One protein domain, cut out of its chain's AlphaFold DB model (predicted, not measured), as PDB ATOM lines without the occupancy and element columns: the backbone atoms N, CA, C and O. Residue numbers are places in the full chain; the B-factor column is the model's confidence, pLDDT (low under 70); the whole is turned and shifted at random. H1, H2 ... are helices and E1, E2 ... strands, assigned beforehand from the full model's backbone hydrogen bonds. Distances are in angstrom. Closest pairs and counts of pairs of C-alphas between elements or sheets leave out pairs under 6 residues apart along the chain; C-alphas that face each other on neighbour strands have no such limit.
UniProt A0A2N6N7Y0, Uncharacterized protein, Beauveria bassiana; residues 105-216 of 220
ATOM      1  N   ASP A 105      84.791 240.527 282.872       92.00
ATOM      2  CA  ASP A 105      85.788 239.841 282.039       92.00
ATOM      3  C   ASP A 105      85.263 239.715 280.602       92.00
ATOM      4  O   ASP A 105      84.094 239.407 280.374       92.00
ATOM      5  N   VAL A 106      86.110 239.981 279.608       94.25
ATOM      6  CA  VAL A 106      85.678 239.941 278.207       94.25
ATOM      7  C   VAL A 106      85.233 238.539 277.789       94.25
ATOM      8  O   VAL A 106      84.357 238.415 276.940       94.25
ATOM      9  N   LEU A 107      85.789 237.487 278.398       93.56
ATOM     10  CA  LEU A 107      85.420 236.101 278.107       93.56
ATOM     11  C   LEU A 107      84.001 235.760 278.580       93.56
ATOM     12  O   LEU A 107      83.373 234.877 278.001       93.56
ATOM     13  N   GLU A 108      83.459 236.493 279.554       91.75
ATOM     14  CA  GLU A 108      82.065 236.348 279.997       91.75
ATOM     15  C   GLU A 108      81.061 236.886 278.962       91.75
ATOM     16  O   GLU A 108      79.869 236.601 279.055       91.75
ATOM     17  N   LEU A 109      81.523 237.627 277.945       91.06
ATOM     18  CA  LEU A 109      80.690 238.063 276.819       91.06
ATOM     19  C   LEU A 109      80.504 236.982 275.747       91.06
ATOM     20  O   LEU A 109      79.735 237.182 274.807       91.06
ATOM     21  N   ALA A 110      81.252 235.881 275.819       91.94
ATOM     22  CA  ALA A 110      81.223 234.853 274.792       91.94
ATOM     23  C   ALA A 110      79.852 234.139 274.723       91.94
ATOM     24  O   ALA A 110      79.209 233.930 275.754       91.94
ATOM     25  N   PRO A 111      79.423 233.674 273.532       93.69
ATOM     26  CA  PRO A 111      80.107 233.791 272.244       93.69
ATOM     27  C   PRO A 111      79.792 235.106 271.511       93.69
ATOM     28  O   PRO A 111      78.646 235.546 271.460       93.69
ATOM     29  N   LEU A 112      80.800 235.681 270.851       92.88
ATOM     30  CA  LEU A 112      80.683 236.911 270.062       92.88
ATOM     31  C   LEU A 112      80.741 236.650 268.546       92.88
ATOM     32  O   LEU A 112      81.248 235.625 268.067       92.88
ATOM     33  N   CYS A 113      80.224 237.594 267.753       91.88
ATOM     34  CA  CYS A 113      80.436 237.587 266.303       91.88
ATOM     35  C   CYS A 113      81.814 238.162 265.936       91.88
ATOM     36  O   CYS A 113      82.399 238.942 266.686       91.88
ATOM     37  N   GLU A 114      82.337 237.832 264.749       92.50
ATOM     38  CA  GLU A 114      83.674 238.289 264.331       92.50
ATOM     39  C   GLU A 114      83.832 239.812 264.358       92.50
ATOM     40  O   GLU A 114      84.903 240.316 264.685       92.50
ATOM     41  N   ARG A 115      82.757 240.558 264.076       92.88
ATOM     42  CA  ARG A 115      82.764 242.022 264.145       92.88
ATOM     43  C   ARG A 115      83.012 242.527 265.569       92.88
ATOM     44  O   ARG A 115      83.742 243.495 265.756       92.88
ATOM     45  N   GLU A 116      82.402 241.889 266.561       94.44
ATOM     46  CA  GLU A 116      82.566 242.238 267.975       94.44
ATOM     47  C   GLU A 116      83.944 241.816 268.483       94.44
ATOM     48  O   GLU A 116      84.620 242.606 269.140       94.44
ATOM     49  N   ILE A 117      84.414 240.630 268.087       94.50
ATOM     50  CA  ILE A 117      85.773 240.161 268.388       94.50
ATOM     51  C   ILE A 117      86.801 241.132 267.801       94.50
ATOM     52  O   ILE A 117      87.694 241.583 268.512       94.50
ATOM     53  N   ALA A 118      86.647 241.540 266.541       92.56
ATOM     54  CA  ALA A 118      87.524 242.525 265.916       92.56
ATOM     55  C   ALA A 118      87.505 243.872 266.662       92.56
ATOM     56  O   ALA A 118      88.554 244.498 266.827       92.56
ATOM     57  N   ALA A 119      86.344 244.310 267.162       93.25
ATOM     58  CA  ALA A 119      86.239 245.528 267.965       93.25
ATOM     59  C   ALA A 119      86.997 245.407 269.299       93.25
ATOM     60  O   ALA A 119      87.756 246.320 269.644       93.25
ATOM     61  N   VAL A 120      86.863 244.277 270.002       94.81
ATOM     62  CA  VAL A 120      87.634 243.967 271.219       94.81
ATOM     63  C   VAL A 120      89.131 243.977 270.914       94.81
ATOM     64  O   VAL A 120      89.890 244.729 271.530       94.81
ATOM     65  N   PHE A 121      89.561 243.214 269.910       94.12
ATOM     66  CA  PHE A 121      90.968 243.090 269.538       94.12
ATOM     67  C   PHE A 121      91.571 244.416 269.074       94.12
ATOM     68  O   PHE A 121      92.719 244.704 269.396       94.12
ATOM     69  N   SER A 122      90.805 245.278 268.403       92.31
ATOM     70  CA  SER A 122      91.289 246.609 268.018       92.31
ATOM     71  C   SER A 122      91.691 247.466 269.227       92.31
ATOM     72  O   SER A 122      92.645 248.240 269.146       92.31
ATOM     73  N   GLN A 123      90.992 247.316 270.356       94.38
ATOM     74  CA  GLN A 123      91.284 248.015 271.606       94.38
ATOM     75  C   GLN A 123      92.431 247.344 272.371       94.38
ATOM     76  O   GLN A 123      93.348 248.029 272.824       94.38
ATOM     77  N   VAL A 124      92.433 246.008 272.443       93.62
ATOM     78  CA  VAL A 124      93.516 245.227 273.066       93.62
ATOM     79  C   VAL A 124      94.852 245.510 272.378       93.62
ATOM     80  O   VAL A 124      95.828 245.851 273.040       93.62
ATOM     81  N   LEU A 125      94.900 245.463 271.045       90.44
ATOM     82  CA  LEU A 125      96.128 245.708 270.285       90.44
ATOM     83  C   LEU A 125      96.655 247.141 270.471       90.44
ATOM     84  O   LEU A 125      97.866 247.335 270.549       90.44
ATOM     85  N   ARG A 126      95.775 248.145 270.629       88.81
ATOM     86  CA  ARG A 126      96.183 249.520 270.990       88.81
ATOM     87  C   ARG A 126      96.812 249.587 272.382       88.81
ATOM     88  O   ARG A 126      97.830 250.255 272.548       88.81
ATOM     89  N   GLY A 127      96.235 248.885 273.359       89.38
ATOM     90  CA  GLY A 127      96.801 248.762 274.704       89.38
ATOM     91  C   GLY A 127      98.181 248.100 274.685       89.38
ATOM     92  O   GLY A 127      99.146 248.672 275.192       89.38
ATOM     93  N   LEU A 128      98.307 246.957 274.008       88.12
ATOM     94  CA  LEU A 128      99.582 246.246 273.870       88.12
ATOM     95  C   LEU A 128     100.641 247.090 273.160       88.12
ATOM     96  O   LEU A 128     101.773 247.158 273.629       88.12
ATOM     97  N   LEU A 129     100.280 247.790 272.080       84.06
ATOM     98  CA  LEU A 129     101.202 248.692 271.392       84.06
ATOM     99  C   LEU A 129     101.733 249.777 272.336       84.06
ATOM    100  O   LEU A 129     102.932 250.048 272.330       84.06
ATOM    101  N   SER A 130     100.870 250.369 273.170       83.06
ATOM    102  CA  SER A 130     101.314 251.377 274.140       83.06
ATOM    103  C   SER A 130     102.317 250.818 275.154       83.06
ATOM    104  O   SER A 130     103.298 251.489 275.452       83.06
ATOM    105  N   LEU A 131     102.150 249.570 275.604       81.75
ATOM    106  CA  LEU A 131     103.097 248.909 276.509       81.75
ATOM    107  C   LEU A 131     104.420 248.559 275.822       81.75
ATOM    108  O   LEU A 131     105.491 248.794 276.376       81.75
ATOM    109  N   LEU A 132     104.356 248.043 274.592       80.12
ATOM    110  CA  LEU A 132     105.541 247.679 273.813       80.12
ATOM    111  C   LEU A 132     106.406 248.902 273.482       80.12
ATOM    112  O   LEU A 132     107.630 248.814 273.539       80.12
ATOM    113  N   VAL A 133     105.787 250.051 273.182       78.19
ATOM    114  CA  VAL A 133     106.499 251.320 272.942       78.19
ATOM    115  C   VAL A 133     107.209 251.820 274.200       78.19
ATOM    116  O   VAL A 133     108.300 252.375 274.093       78.19
ATOM    117  N   LEU A 134     106.631 251.601 275.386       75.69
ATOM    118  CA  LEU A 134     107.275 251.945 276.657       75.69
ATOM    119  C   LEU A 134     108.480 251.045 276.972       75.69
ATOM    120  O   LEU A 134     109.294 251.400 277.817       75.69
ATOM    121  N   GLY A 135     108.612 249.898 276.296       72.31
ATOM    122  CA  GLY A 135     109.726 248.969 276.489       72.31
ATOM    123  C   GLY A 135     109.731 248.283 277.857       72.31
ATOM    124  O   GLY A 135     110.767 247.755 278.255       72.31
ATOM    125  N   VAL A 136     108.596 248.295 278.559       72.00
ATOM    126  CA  VAL A 136     108.439 247.717 279.898       72.00
ATOM    127  C   VAL A 136     108.127 246.224 279.811       72.00
ATOM    128  O   VAL A 136     107.394 245.787 278.925       72.00
ATOM    129  N   GLY A 137     108.670 245.431 280.735       74.56
ATOM    130  CA  GLY A 137     108.240 244.047 280.928       74.56
ATOM    131  C   GLY A 137     106.878 244.017 281.619       74.56
ATOM    132  O   GLY A 137     106.680 244.715 282.611       74.56
ATOM    133  N   PHE A 138     105.931 243.231 281.106       79.75
ATOM    134  CA  PHE A 138     104.600 243.110 281.699       79.75
ATOM    135  C   PHE A 138     104.010 241.718 281.480       79.75
ATOM    136  O   PHE A 138     104.358 241.012 280.531       79.75
ATOM    137  N   ARG A 139     103.053 241.365 282.339       83.19
ATOM    138  CA  ARG A 139     102.174 240.209 282.182       83.19
ATOM    139  C   ARG A 139     100.727 240.681 282.223       83.19
ATOM    140  O   ARG A 139     100.370 241.548 283.018       83.19
ATOM    141  N   VAL A 140      99.903 240.120 281.347       88.12
ATOM    142  CA  VAL A 140      98.460 240.360 281.339       88.12
ATOM    143  C   VAL A 140      97.809 239.397 282.326       88.12
ATOM    144  O   VAL A 140      97.977 238.186 282.196       88.12
ATOM    145  N   ALA A 141      97.079 239.938 283.301       87.44
ATOM    146  CA  ALA A 141      96.263 239.152 284.221       87.44
ATOM    147  C   ALA A 141      94.950 238.735 283.545       87.44
ATOM    148  O   ALA A 141      94.591 237.562 283.544       87.44
ATOM    149  N   CYS A 142      94.249 239.698 282.942       90.81
ATOM    150  CA  CYS A 142      93.016 239.468 282.192       90.81
ATOM    151  C   CYS A 142      92.679 240.662 281.284       90.81
ATOM    152  O   CYS A 142      93.319 241.719 281.338       90.81
ATOM    153  N   ILE A 143      91.659 240.495 280.440       94.81
ATOM    154  CA  ILE A 143      91.068 241.573 279.643       94.81
ATOM    155  C   ILE A 143      89.642 241.780 280.136       94.81
ATOM    156  O   ILE A 143      88.855 240.841 280.192       94.81
ATOM    157  N   ARG A 144      89.303 243.023 280.467       95.25
ATOM    158  CA  ARG A 144      87.989 243.384 280.997       95.25
ATOM    159  C   ARG A 144      87.334 244.461 280.146       95.25
ATOM    160  O   ARG A 144      88.013 245.190 279.422       95.25
ATOM    161  N   THR A 145      86.018 244.583 280.244       94.94
ATOM    162  CA  THR A 145      85.242 245.652 279.617       94.94
ATOM    163  C   THR A 145      84.477 246.455 280.660       94.94
ATOM    164  O   THR A 145      83.981 245.913 281.649       94.94
ATOM    165  N   THR A 146      84.361 247.758 280.426       92.44
ATOM    166  CA  THR A 146      83.410 248.605 281.149       92.44
ATOM    167  C   THR A 146      81.993 248.393 280.618       92.44
ATOM    168  O   THR A 146      81.807 247.955 279.476       92.44
ATOM    169  N   VAL A 147      80.989 248.825 281.386       88.19
ATOM    170  CA  VAL A 147      79.586 248.913 280.922       88.19
ATOM    171  C   VAL A 147      79.389 249.778 279.668       88.19
ATOM    172  O   VAL A 147      78.393 249.639 278.965       88.19
ATOM    173  N   THR A 148      80.333 250.673 279.362       90.44
ATOM    174  CA  THR A 148      80.308 251.520 278.157       90.44
ATOM    175  C   THR A 148      80.976 250.873 276.939       90.44
ATOM    176  O   THR A 148      81.022 251.493 275.877       90.44
ATOM    177  N   GLY A 149      81.503 249.649 277.068       90.88
ATOM    178  CA  GLY A 149      82.179 248.918 275.990       90.88
ATOM    179  C   GLY A 149      83.657 249.279 275.795       90.88
ATOM    180  O   GLY A 149      84.249 248.938 274.765       90.88
ATOM    181  N   ALA A 150      84.270 249.985 276.752       94.56
ATOM    182  CA  ALA A 150      85.703 250.252 276.726       94.56
ATOM    183  C   ALA A 150      86.466 249.026 277.236       94.56
ATOM    184  O   ALA A 150      86.276 248.596 278.374       94.56
ATOM    185  N   VAL A 151      87.354 248.490 276.400       96.31
ATOM    186  CA  VAL A 151      88.149 247.301 276.722       96.31
ATOM    187  C   VAL A 151      89.477 247.717 277.341       96.31
ATOM    188  O   VAL A 151      90.189 248.568 276.794       96.31
ATOM    189  N   LYS A 152      89.817 247.093 278.470       95.88
ATOM    190  CA  LYS A 152      91.014 247.372 279.260       95.88
ATOM    191  C   LYS A 152      91.794 246.099 279.559       95.88
ATOM    192  O   LYS A 152      91.236 245.096 279.997       95.88
ATOM    193  N   ILE A 153      93.101 246.174 279.356       93.81
ATOM    194  CA  ILE A 153      94.063 245.159 279.776       93.81
ATOM    195  C   ILE A 153      94.365 245.386 281.255       93.81
ATOM    196  O   ILE A 153      94.817 246.469 281.632       93.81
ATOM    197  N   VAL A 154      94.130 244.377 282.085       91.25
ATOM    198  CA  VAL A 154      94.552 244.377 283.487       91.25
ATOM    199  C   VAL A 154      95.930 243.734 283.557       91.25
ATOM    200  O   VAL A 154      96.126 242.615 283.079       91.25
ATOM    201  N   LEU A 155      96.893 244.455 284.125       87.81
ATOM    202  CA  LEU A 155      98.253 243.956 284.299       87.81
ATOM    203  C   LEU A 155      98.375 243.200 285.619       87.81
ATOM    204  O   LEU A 155      97.744 243.559 286.612       87.81
ATOM    205  N   ASP A 156      99.210 242.169 285.617       82.94
ATOM    206  CA  ASP A 156      99.660 241.527 286.846       82.94
ATOM    207  C   ASP A 156     100.832 242.325 287.428       82.94
ATOM    208  O   ASP A 156     101.957 242.252 286.932       82.94
ATOM    209  N   TRP A 157     100.565 243.104 288.476       79.31
ATOM    210  CA  TRP A 157     101.580 243.948 289.114       79.31
ATOM    211  C   TRP A 157     102.567 243.164 289.988       79.31
ATOM    212  O   TRP A 157     103.578 243.734 290.391       79.31
ATOM    213  N   SER A 158     102.312 241.879 290.263       76.00
ATOM    214  CA  SER A 158     103.283 240.980 290.905       76.00
ATOM    215  C   SER A 158     104.348 240.476 289.932       76.00
ATOM    216  O   SER A 158     105.319 239.847 290.353       76.00
ATOM    217  N   TYR A 159     104.179 240.735 288.633       70.12
ATOM    218  CA  TYR A 159     105.132 240.330 287.616       70.12
ATOM    219  C   TYR A 159     106.429 241.141 287.711       70.12
ATOM    220  O   TYR A 159     106.421 242.365 287.594       70.12
ATOM    221  N   GLU A 160     107.550 240.443 287.883       60.59
ATOM    222  CA  GLU A 160     108.886 241.033 287.963       60.59
ATOM    223  C   GLU A 160     109.359 241.433 286.546       60.59
ATOM    224  O   GLU A 160     109.562 240.554 285.698       60.59
ATOM    225  N   PRO A 161     109.546 242.729 286.233       53.94
ATOM    226  CA  PRO A 161     110.085 243.134 284.946       53.94
ATOM    227  C   PRO A 161     111.596 242.877 284.948       53.94
ATOM    228  O   PRO A 161     112.396 243.756 285.253       53.94
ATOM    229  N   THR A 162     112.023 241.664 284.606       48.84
ATOM    230  CA  THR A 162     113.410 241.457 284.181       48.84
ATOM    231  C   THR A 162     113.541 242.017 282.766       48.84
ATOM    232  O   THR A 162     113.115 241.414 281.783       48.84
ATOM    233  N   VAL A 163     114.058 243.245 282.676       51.19
ATOM    234  CA  VAL A 163     114.268 243.989 281.425       51.19
ATOM    235  C   VAL A 163     115.482 243.413 280.684       51.19
ATOM    236  O   VAL A 163     116.513 244.061 280.538       51.19
ATOM    237  N   ASP A 164     115.390 242.162 280.237       51.06
ATOM    238  CA  ASP A 164     116.350 241.602 279.286       51.06
ATOM    239  C   ASP A 164     115.852 241.872 277.848       51.06
ATOM    240  O   ASP A 164     114.681 241.637 277.549       51.06
ATOM    241  N   PRO A 165     116.683 242.354 276.908       49.72
ATOM    242  CA  PRO A 165     116.325 242.451 275.489       49.72
ATOM    243  C   PRO A 165     115.783 241.146 274.869       49.72
ATOM    244  O   PRO A 165     114.902 241.205 274.006       49.72
ATOM    245  N   HIS A 166     116.235 239.976 275.333       49.75
ATOM    246  CA  HIS A 166     115.719 238.658 274.932       49.75
ATOM    247  C   HIS A 166     114.254 238.458 275.359       49.75
ATOM    248  O   HIS A 166     113.516 237.694 274.730       49.75
ATOM    249  N   PHE A 167     113.794 239.218 276.358       54.53
ATOM    250  CA  PHE A 167     112.408 239.246 276.805       54.53
ATOM    251  C   PHE A 167     111.459 239.834 275.753       54.53
ATOM    252  O   PHE A 167     110.281 239.497 275.745       54.53
ATOM    253  N   ARG A 168     111.933 240.668 274.812       55.38
ATOM    254  CA  ARG A 168     111.057 241.240 273.768       55.38
ATOM    255  C   ARG A 168     110.574 240.182 272.772       55.38
ATOM    256  O   ARG A 168     109.397 240.174 272.428       55.38
ATOM    257  N   LEU A 169     111.462 239.278 272.349       54.97
ATOM    258  CA  LEU A 169     111.139 238.159 271.449       54.97
ATOM    259  C   LEU A 169     110.326 237.068 272.165       54.97
ATOM    260  O   LEU A 169     109.330 236.583 271.630       54.97
ATOM    261  N   ALA A 170     110.700 236.725 273.402       57.69
ATOM    262  CA  ALA A 170     109.915 235.803 274.226       57.69
ATOM    263  C   ALA A 170     108.524 236.382 274.565       57.69
ATOM    264  O   ALA A 170     107.519 235.673 274.544       57.69
ATOM    265  N   GLY A 171     108.455 237.694 274.801       72.50
ATOM    266  CA  GLY A 171     107.233 238.436 275.089       72.50
ATOM    267  C   GLY A 171     106.256 238.447 273.919       72.50
ATOM    268  O   GLY A 171     105.057 238.299 274.141       72.50
ATOM    269  N   THR A 172     106.730 238.539 272.670       78.38
ATOM    270  CA  THR A 172     105.839 238.448 271.499       78.38
ATOM    271  C   THR A 172     105.179 237.080 271.364       78.38
ATOM    272  O   THR A 172     103.979 237.031 271.102       78.38
ATOM    273  N   ALA A 173     105.910 235.990 271.615       83.44
ATOM    274  CA  ALA A 173     105.346 234.641 271.572       83.44
ATOM    275  C   ALA A 173     104.330 234.411 272.703       83.44
ATOM    276  O   ALA A 173     103.252 233.868 272.466       83.44
ATOM    277  N   TYR A 174     104.634 234.896 273.914       87.06
ATOM    278  CA  TYR A 174     103.692 234.898 275.037       87.06
ATOM    279  C   TYR A 174     102.396 235.646 274.694       87.06
ATOM    280  O   TYR A 174     101.303 235.102 274.865       87.06
ATOM    281  N   LEU A 175     102.507 236.877 274.185       88.94
ATOM    282  CA  LEU A 175     101.345 237.688 273.823       88.94
ATOM    283  C   LEU A 175     100.533 237.035 272.707       88.94
ATOM    284  O   LEU A 175      99.308 237.069 272.759       88.94
ATOM    285  N   ALA A 176     101.196 236.431 271.724       90.88
ATOM    286  CA  ALA A 176     100.528 235.748 270.629       90.88
ATOM    287  C   ALA A 176      99.681 234.566 271.131       90.88
ATOM    288  O   ALA A 176      98.487 234.513 270.834       90.88
ATOM    289  N   GLY A 177     100.250 233.701 271.978       91.12
ATOM    290  CA  GLY A 177      99.514 232.587 272.583       91.12
ATOM    291  C   GLY A 177      98.373 233.043 273.499       91.12
ATOM    292  O   GLY A 177      97.282 232.478 273.465       91.12
ATOM    293  N   PHE A 178      98.578 234.111 274.278       92.12
ATOM    294  CA  PHE A 178      97.512 234.702 275.095       92.12
ATOM    295  C   PHE A 178      96.353 235.230 274.234       92.12
ATOM    296  O   PHE A 178      95.187 234.948 274.504       92.12
ATOM    297  N   LEU A 179      96.662 235.972 273.167       93.75
ATOM    298  CA  LEU A 179      95.661 236.502 272.242       93.75
ATOM    299  C   LEU A 179      94.915 235.389 271.497       93.75
ATOM    300  O   LEU A 179      93.712 235.512 271.276       93.75
ATOM    301  N   GLU A 180      95.596 234.301 271.142       93.88
ATOM    302  CA  GLU A 180      94.978 233.134 270.508       93.88
ATOM    303  C   GLU A 180      93.937 232.496 271.439       93.88
ATOM    304  O   GLU A 180      92.793 232.275 271.034       93.88
ATOM    305  N   GLN A 181      94.288 232.300 272.715       93.19
ATOM    306  CA  GLN A 181      93.361 231.790 273.731       93.19
ATOM    307  C   GLN A 181      92.142 232.700 273.904       93.19
ATOM    308  O   GLN A 181      91.012 232.211 273.944       93.19
ATOM    309  N   VAL A 182      92.349 234.019 273.952       94.12
ATOM    310  CA  VAL A 182      91.250 234.991 274.059       94.12
ATOM    311  C   VAL A 182      90.350 234.933 272.825       94.12
ATOM    312  O   VAL A 182      89.129 234.941 272.959       94.12
ATOM    313  N   MET A 183      90.919 234.831 271.622       93.25
ATOM    314  CA  MET A 183      90.136 234.749 270.387       93.25
ATOM    315  C   MET A 183      89.264 233.490 270.350       93.25
ATOM    316  O   MET A 183      88.081 233.576 270.018       93.25
ATOM    317  N   HIS A 184      89.824 232.339 270.731       92.94
ATOM    318  CA  HIS A 184      89.062 231.098 270.845       92.94
ATOM    319  C   HIS A 184      87.993 231.172 271.936       92.94
ATOM    320  O   HIS A 184      86.857 230.776 271.689       92.94
ATOM    321  N   GLY A 185      88.319 231.737 273.103       93.56
ATOM    322  CA  GLY A 185      87.360 231.939 274.188       93.56
ATOM    323  C   GLY A 185      86.161 232.785 273.752       93.56
ATOM    324  O   GLY A 185      85.021 232.369 273.930       93.56
ATOM    325  N   LEU A 186      86.405 233.919 273.084       93.62
ATOM    326  CA  LEU A 186      85.346 234.800 272.577       93.62
ATOM    327  C   LEU A 186      84.551 234.197 271.418       93.62
ATOM    328  O   LEU A 186      83.354 234.452 271.289       93.62
ATOM    329  N   GLY A 187      85.200 233.408 270.559       90.19
ATOM    330  CA  GLY A 187      84.538 232.702 269.463       90.19
ATOM    331  C   GLY A 187      83.712 231.494 269.912       90.19
ATOM    332  O   GLY A 187      82.862 231.024 269.152       90.19
ATOM    333  N   GLY A 188      83.946 230.986 271.126       86.88
ATOM    334  CA  GLY A 188      83.332 229.763 271.631       86.88
ATOM    335  C   GLY A 188      83.625 228.563 270.725       86.88
ATOM    336  O   GLY A 188      84.738 228.373 270.241       86.88
ATOM    337  N   ALA A 189      82.602 227.756 270.436       80.25
ATOM    338  CA  ALA A 189      82.722 226.569 269.582       80.25
ATOM    339  C   ALA A 189      82.695 226.867 268.062       80.25
ATOM    340  O   ALA A 189      82.424 225.962 267.265       80.25
ATOM    341  N   ARG A 190      82.933 228.119 267.636       83.19
ATOM    342  CA  ARG A 190      82.863 228.528 266.224       83.19
ATOM    343  C   ARG A 190      83.884 227.770 265.372       83.19
ATOM    344  O   ARG A 190      85.082 227.787 265.647       83.19
ATOM    345  N   ARG A 191      83.388 227.157 264.294       73.38
ATOM    346  CA  ARG A 191      84.199 226.452 263.286       73.38
ATOM    347  C   ARG A 191      84.368 227.255 261.991       73.38
ATOM    348  O   ARG A 191      85.371 227.093 261.302       73.38
ATOM    349  N   ASP A 192      83.447 228.176 261.723       85.75
ATOM    350  CA  ASP A 192      83.321 228.854 260.430       85.75
ATOM    351  C   ASP A 192      83.943 230.256 260.473       85.75
ATOM    352  O   ASP A 192      83.255 231.271 260.359       85.75
ATOM    353  N   TRP A 193      85.253 230.318 260.714       89.62
ATOM    354  CA  TRP A 193      85.994 231.579 260.712       89.62
ATOM    355  C   TRP A 193      86.214 232.100 259.285       89.62
ATOM    356  O   TRP A 193      86.589 231.338 258.379       89.62
ATOM    357  N   SER A 194      86.059 233.410 259.091       92.19
ATOM    358  CA  SER A 194      86.444 234.095 257.852       92.19
ATOM    359  C   SER A 194      87.913 233.848 257.496       92.19
ATOM    360  O   SER A 194      88.720 233.392 258.313       92.19
ATOM    361  N   SER A 195      88.275 234.100 256.238       90.44
ATOM    362  CA  SER A 195      89.672 234.049 255.786       90.44
ATOM    363  C   SER A 195      90.572 234.932 256.646       90.44
ATOM    364  O   SER A 195      91.618 234.488 257.102       90.44
ATOM    365  N   GLU A 196      90.109 236.141 256.934       89.38
ATOM    366  CA  GLU A 196      90.810 237.168 257.688       89.38
ATOM    367  C   GLU A 196      91.034 236.729 259.138       89.38
ATOM    368  O   GLU A 196      92.147 236.833 259.655       89.38
ATOM    369  N   ALA A 197      90.002 236.177 259.784       89.19
ATOM    370  CA  ALA A 197      90.115 235.647 261.138       89.19
ATOM    371  C   ALA A 197      91.060 234.435 261.203       89.19
ATOM    372  O   ALA A 197      91.862 234.324 262.133       89.19
ATOM    373  N   ARG A 198      91.020 233.550 260.199       91.06
ATOM    374  CA  ARG A 198      91.947 232.411 260.100       91.06
ATOM    375  C   ARG A 198      93.387 232.856 259.880       91.06
ATOM    376  O   ARG A 198      94.284 232.282 260.487       91.06
ATOM    377  N   ASP A 199      93.619 233.864 259.047       90.81
ATOM    378  CA  ASP A 199      94.959 234.405 258.817       90.81
ATOM    379  C   ASP A 199      95.513 235.085 260.069       90.81
ATOM    380  O   ASP A 199      96.671 234.867 260.425       90.81
ATOM    381  N   PHE A 200      94.674 235.823 260.797       89.69
ATOM    382  CA  PHE A 200      95.049 236.385 262.090       89.69
ATOM    383  C   PHE A 200      95.421 235.289 263.106       89.69
ATOM    384  O   PHE A 200      96.497 235.358 263.699       89.69
ATOM    385  N   LEU A 201      94.603 234.237 263.247       90.50
ATOM    386  CA  LEU A 201      94.914 233.088 264.109       90.50
ATOM    387  C   LEU A 201      96.219 232.389 263.707       90.50
ATOM    388  O   LEU A 201      97.012 232.047 264.576       90.50
ATOM    389  N   ARG A 202      96.494 232.224 262.407       91.38
ATOM    390  CA  ARG A 202      97.761 231.638 261.928       91.38
ATOM    391  C   ARG A 202      98.976 232.463 262.339       91.38
ATOM    392  O   ARG A 202     100.003 231.890 262.690       91.38
ATOM    393  N   VAL A 203      98.873 233.792 262.289       90.75
ATOM    394  CA  VAL A 203      99.949 234.688 262.738       90.75
ATOM    395  C   VAL A 203     100.200 234.514 264.236       90.75
ATOM    396  O   VAL A 203     101.358 234.395 264.640       90.75
ATOM    397  N   LEU A 204      99.134 234.439 265.039       91.31
ATOM    398  CA  LEU A 204      99.249 234.220 266.482       91.31
ATOM    399  C   LEU A 204      99.833 232.839 266.813       91.31
ATOM    400  O   LEU A 204     100.779 232.751 267.591       91.31
ATOM    401  N   ALA A 205      99.354 231.784 266.151       89.44
ATOM    402  CA  ALA A 205      99.851 230.418 266.325       89.44
ATOM    403  C   ALA A 205     101.337 230.271 265.940       89.44
ATOM    404  O   ALA A 205     102.051 229.430 266.482       89.44
ATOM    405  N   ALA A 206     101.839 231.122 265.039       89.31
ATOM    406  CA  ALA A 206     103.261 231.221 264.709       89.31
ATOM    407  C   ALA A 206     104.088 231.997 265.762       89.31
ATOM    408  O   ALA A 206     105.258 232.305 265.523       89.31
ATOM    409  N   GLY A 207     103.495 232.370 266.902       86.38
ATOM    410  CA  GLY A 207     104.146 233.140 267.964       86.38
ATOM    411  C   GLY A 207     104.387 234.606 267.603       86.38
ATOM    412  O   GLY A 207     105.249 235.254 268.197       86.38
ATOM    413  N   SER A 208     103.671 235.129 266.605       86.06
ATOM    414  CA  SER A 208     103.891 236.465 266.054       86.06
ATOM    415  C   SER A 208     102.693 237.382 266.279       86.06
ATOM    416  O   SER A 208     101.550 236.946 266.378       86.06
ATOM    417  N   LEU A 209     102.950 238.690 266.316       83.12
ATOM    418  CA  LEU A 209     101.906 239.714 266.269       83.12
ATOM    419  C   LEU A 209     101.770 240.242 264.827       83.12
ATOM    420  O   LEU A 209     102.774 240.302 264.110       83.12
ATOM    421  N   PRO A 210     100.570 240.652 264.372       76.69
ATOM    422  CA  PRO A 210     100.368 241.099 262.995       76.69
ATOM    423  C   PRO A 210     101.299 242.253 262.590       76.69
ATOM    424  O   PRO A 210     101.445 243.249 263.302       76.69
ATOM    425  N   ALA A 211     101.913 242.129 261.408       61.34
ATOM    426  CA  ALA A 211     103.022 242.968 260.936       61.34
ATOM    427  C   ALA A 211     102.715 244.477 260.860       61.34
ATOM    428  O   ALA A 211     103.629 245.300 260.964       61.34
ATOM    429  N   GLU A 212     101.444 244.853 260.711       57.78
ATOM    430  CA  GLU A 212     100.993 246.253 260.700       57.78
ATOM    431  C   GLU A 212     101.279 246.977 262.028       57.78
ATOM    432  O   GLU A 212     101.432 248.197 262.051       57.78
ATOM    433  N   TRP A 213     101.453 246.220 263.115       53.25
ATOM    434  CA  TRP A 213     101.701 246.726 264.465       53.25
ATOM    435  C   TRP A 213     103.190 246.731 264.835       53.25
ATOM    436  O   TRP A 213     103.646 247.608 265.565       53.25
ATOM    437  N   VAL A 214     103.979 245.815 264.260       48.56
ATOM    438  CA  VAL A 214     105.437 245.731 264.471       48.56
ATOM    439  C   VAL A 214     106.171 246.927 263.845       48.56
ATOM    440  O   VAL A 214     107.211 247.347 264.342       48.56
ATOM    441  N   ARG A 215     105.617 247.536 262.784       43.00
ATOM    442  CA  ARG A 215     106.221 248.691 262.086       43.00
ATOM    443  C   ARG A 215     106.213 250.005 262.881       43.00
ATOM    444  O   ARG A 215     106.859 250.954 262.446       43.00
ATOM    445  N   ILE A 216     105.488 250.078 264.000       45.34
ATOM    446  CA  ILE A 216     105.359 251.291 264.833       45.34
ATOM    447  C   ILE A 216     106.385 251.302 265.980       45.34
ATOM    448  O   ILE A 216     106.655 252.352 266.560       45.34
TER     449      ILE A 216
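Overview. This is residues 105 to 216 of the 220 residues of an uncharacterized protein of Beauveria bassiana (UniProt A0A2N6N7Y0). A two-stranded hairpin, E1 and E2, covers one side of a pair of long helices, H2 and H3, which run opposite ways as a narrow V, meeting where H2 begins and H3 ends and spreading toward their other ends. On the side of H3 away from the hairpin, the shorter H4 folds back slantwise on H3, and the tail after it passes toward H2 and ends in the small H5; the small H1 sits by the closed end of the V, between E1 and the end of H3. The printed part has 112 residues, with five named helices and two named strands in the order H1, H2, E1, E2, H3, H4, H5 along the chain. The sheet is E1 - E2, antiparallel, and the class is mostly helix, helices holding 62 of the 73 residues in named elements. The whole is compact, with a radius of gyration of the C-alphas of 14.0 A and spans of 40 by 31 by 22 A.

Along the chain. E1 is residues 140 to 145, 14.3 A from first to last C-alpha, and E2 is residues 151 to 155, 13.1 A. H2, residues 114 to 134, is 29.9 A long; its first C-alpha, that of Glu 114, is at (83.674, 238.289, 264.331). H3, residues 166 to 187, is the longest helix at 32.2 A, and its last C-alpha, that of Gly 187, is at (84.538, 232.702, 269.463). H4, residues 195 to 205, is 15.1 A long. The two shortest helices have four residues each: H1, residues 106 to 109, is 5.5 A long and begins with C-alpha 106 at (85.678, 239.941, 278.207), and H5, residues 211 to 214, is 5.1 A long.

Arrangement. E1 and E2 form a hairpin of antiparallel neighbour strands, with 156 degrees between their directions. N 144 and O 152 are 2.9 A apart and N 154 and O 142 are 2.9 A apart, both within hydrogen-bond range. H2 has 8 pairs of C-alphas within 8 A of E2, the closest being those of Gln 123 and Val 151, 6.0 A apart. H3 is near E1, with 6 pairs of C-alphas within 10 A. The closest C-alphas of H1 and E1 are those of Val 106 and Arg 144, 5.0 A apart. H3 is the hub, touching H1, H2 and H4. H2 and H3 touch through residues 114 to 117 and 183 to 187 alone, at a shallow tilt of 18 degrees and opposite ways; their closest C-alphas are those of Ile 117 and Leu 186, 6.8 A apart. H1 touches H3, with the C-alphas of Leu 107 and Leu 186 closest at 5.7 A. H3 and H4 form a helical hairpin: they touch, opposite ways at a steep tilt of 42 degrees, and the C-alphas of Ala 176 and Leu 204 are closest at 4.6 A. H5 touches no helix but is close to H2, not clearly touching, with the C-alphas of Leu 129 and Trp 213 closest at 7.2 A. H3 and H5 are apart. In H2, H3 and H4 every O i to N i+4 pair is within hydrogen-bond range; H1 and H5 are too short for such a pair.

Size, cuts and confidence. The C-alphas of Thr 162 and Asp 192 are the two farthest apart, 40.4 A. The printed part, residues 105 to 216, has no cut and no long link; the links E2 to H3, of 10 residues, and H3 to H4, of 7, are short but not tight. The mean pLDDT of the printed part is 83.0, and residues 160 to 170 and 211 to 216 are under 70.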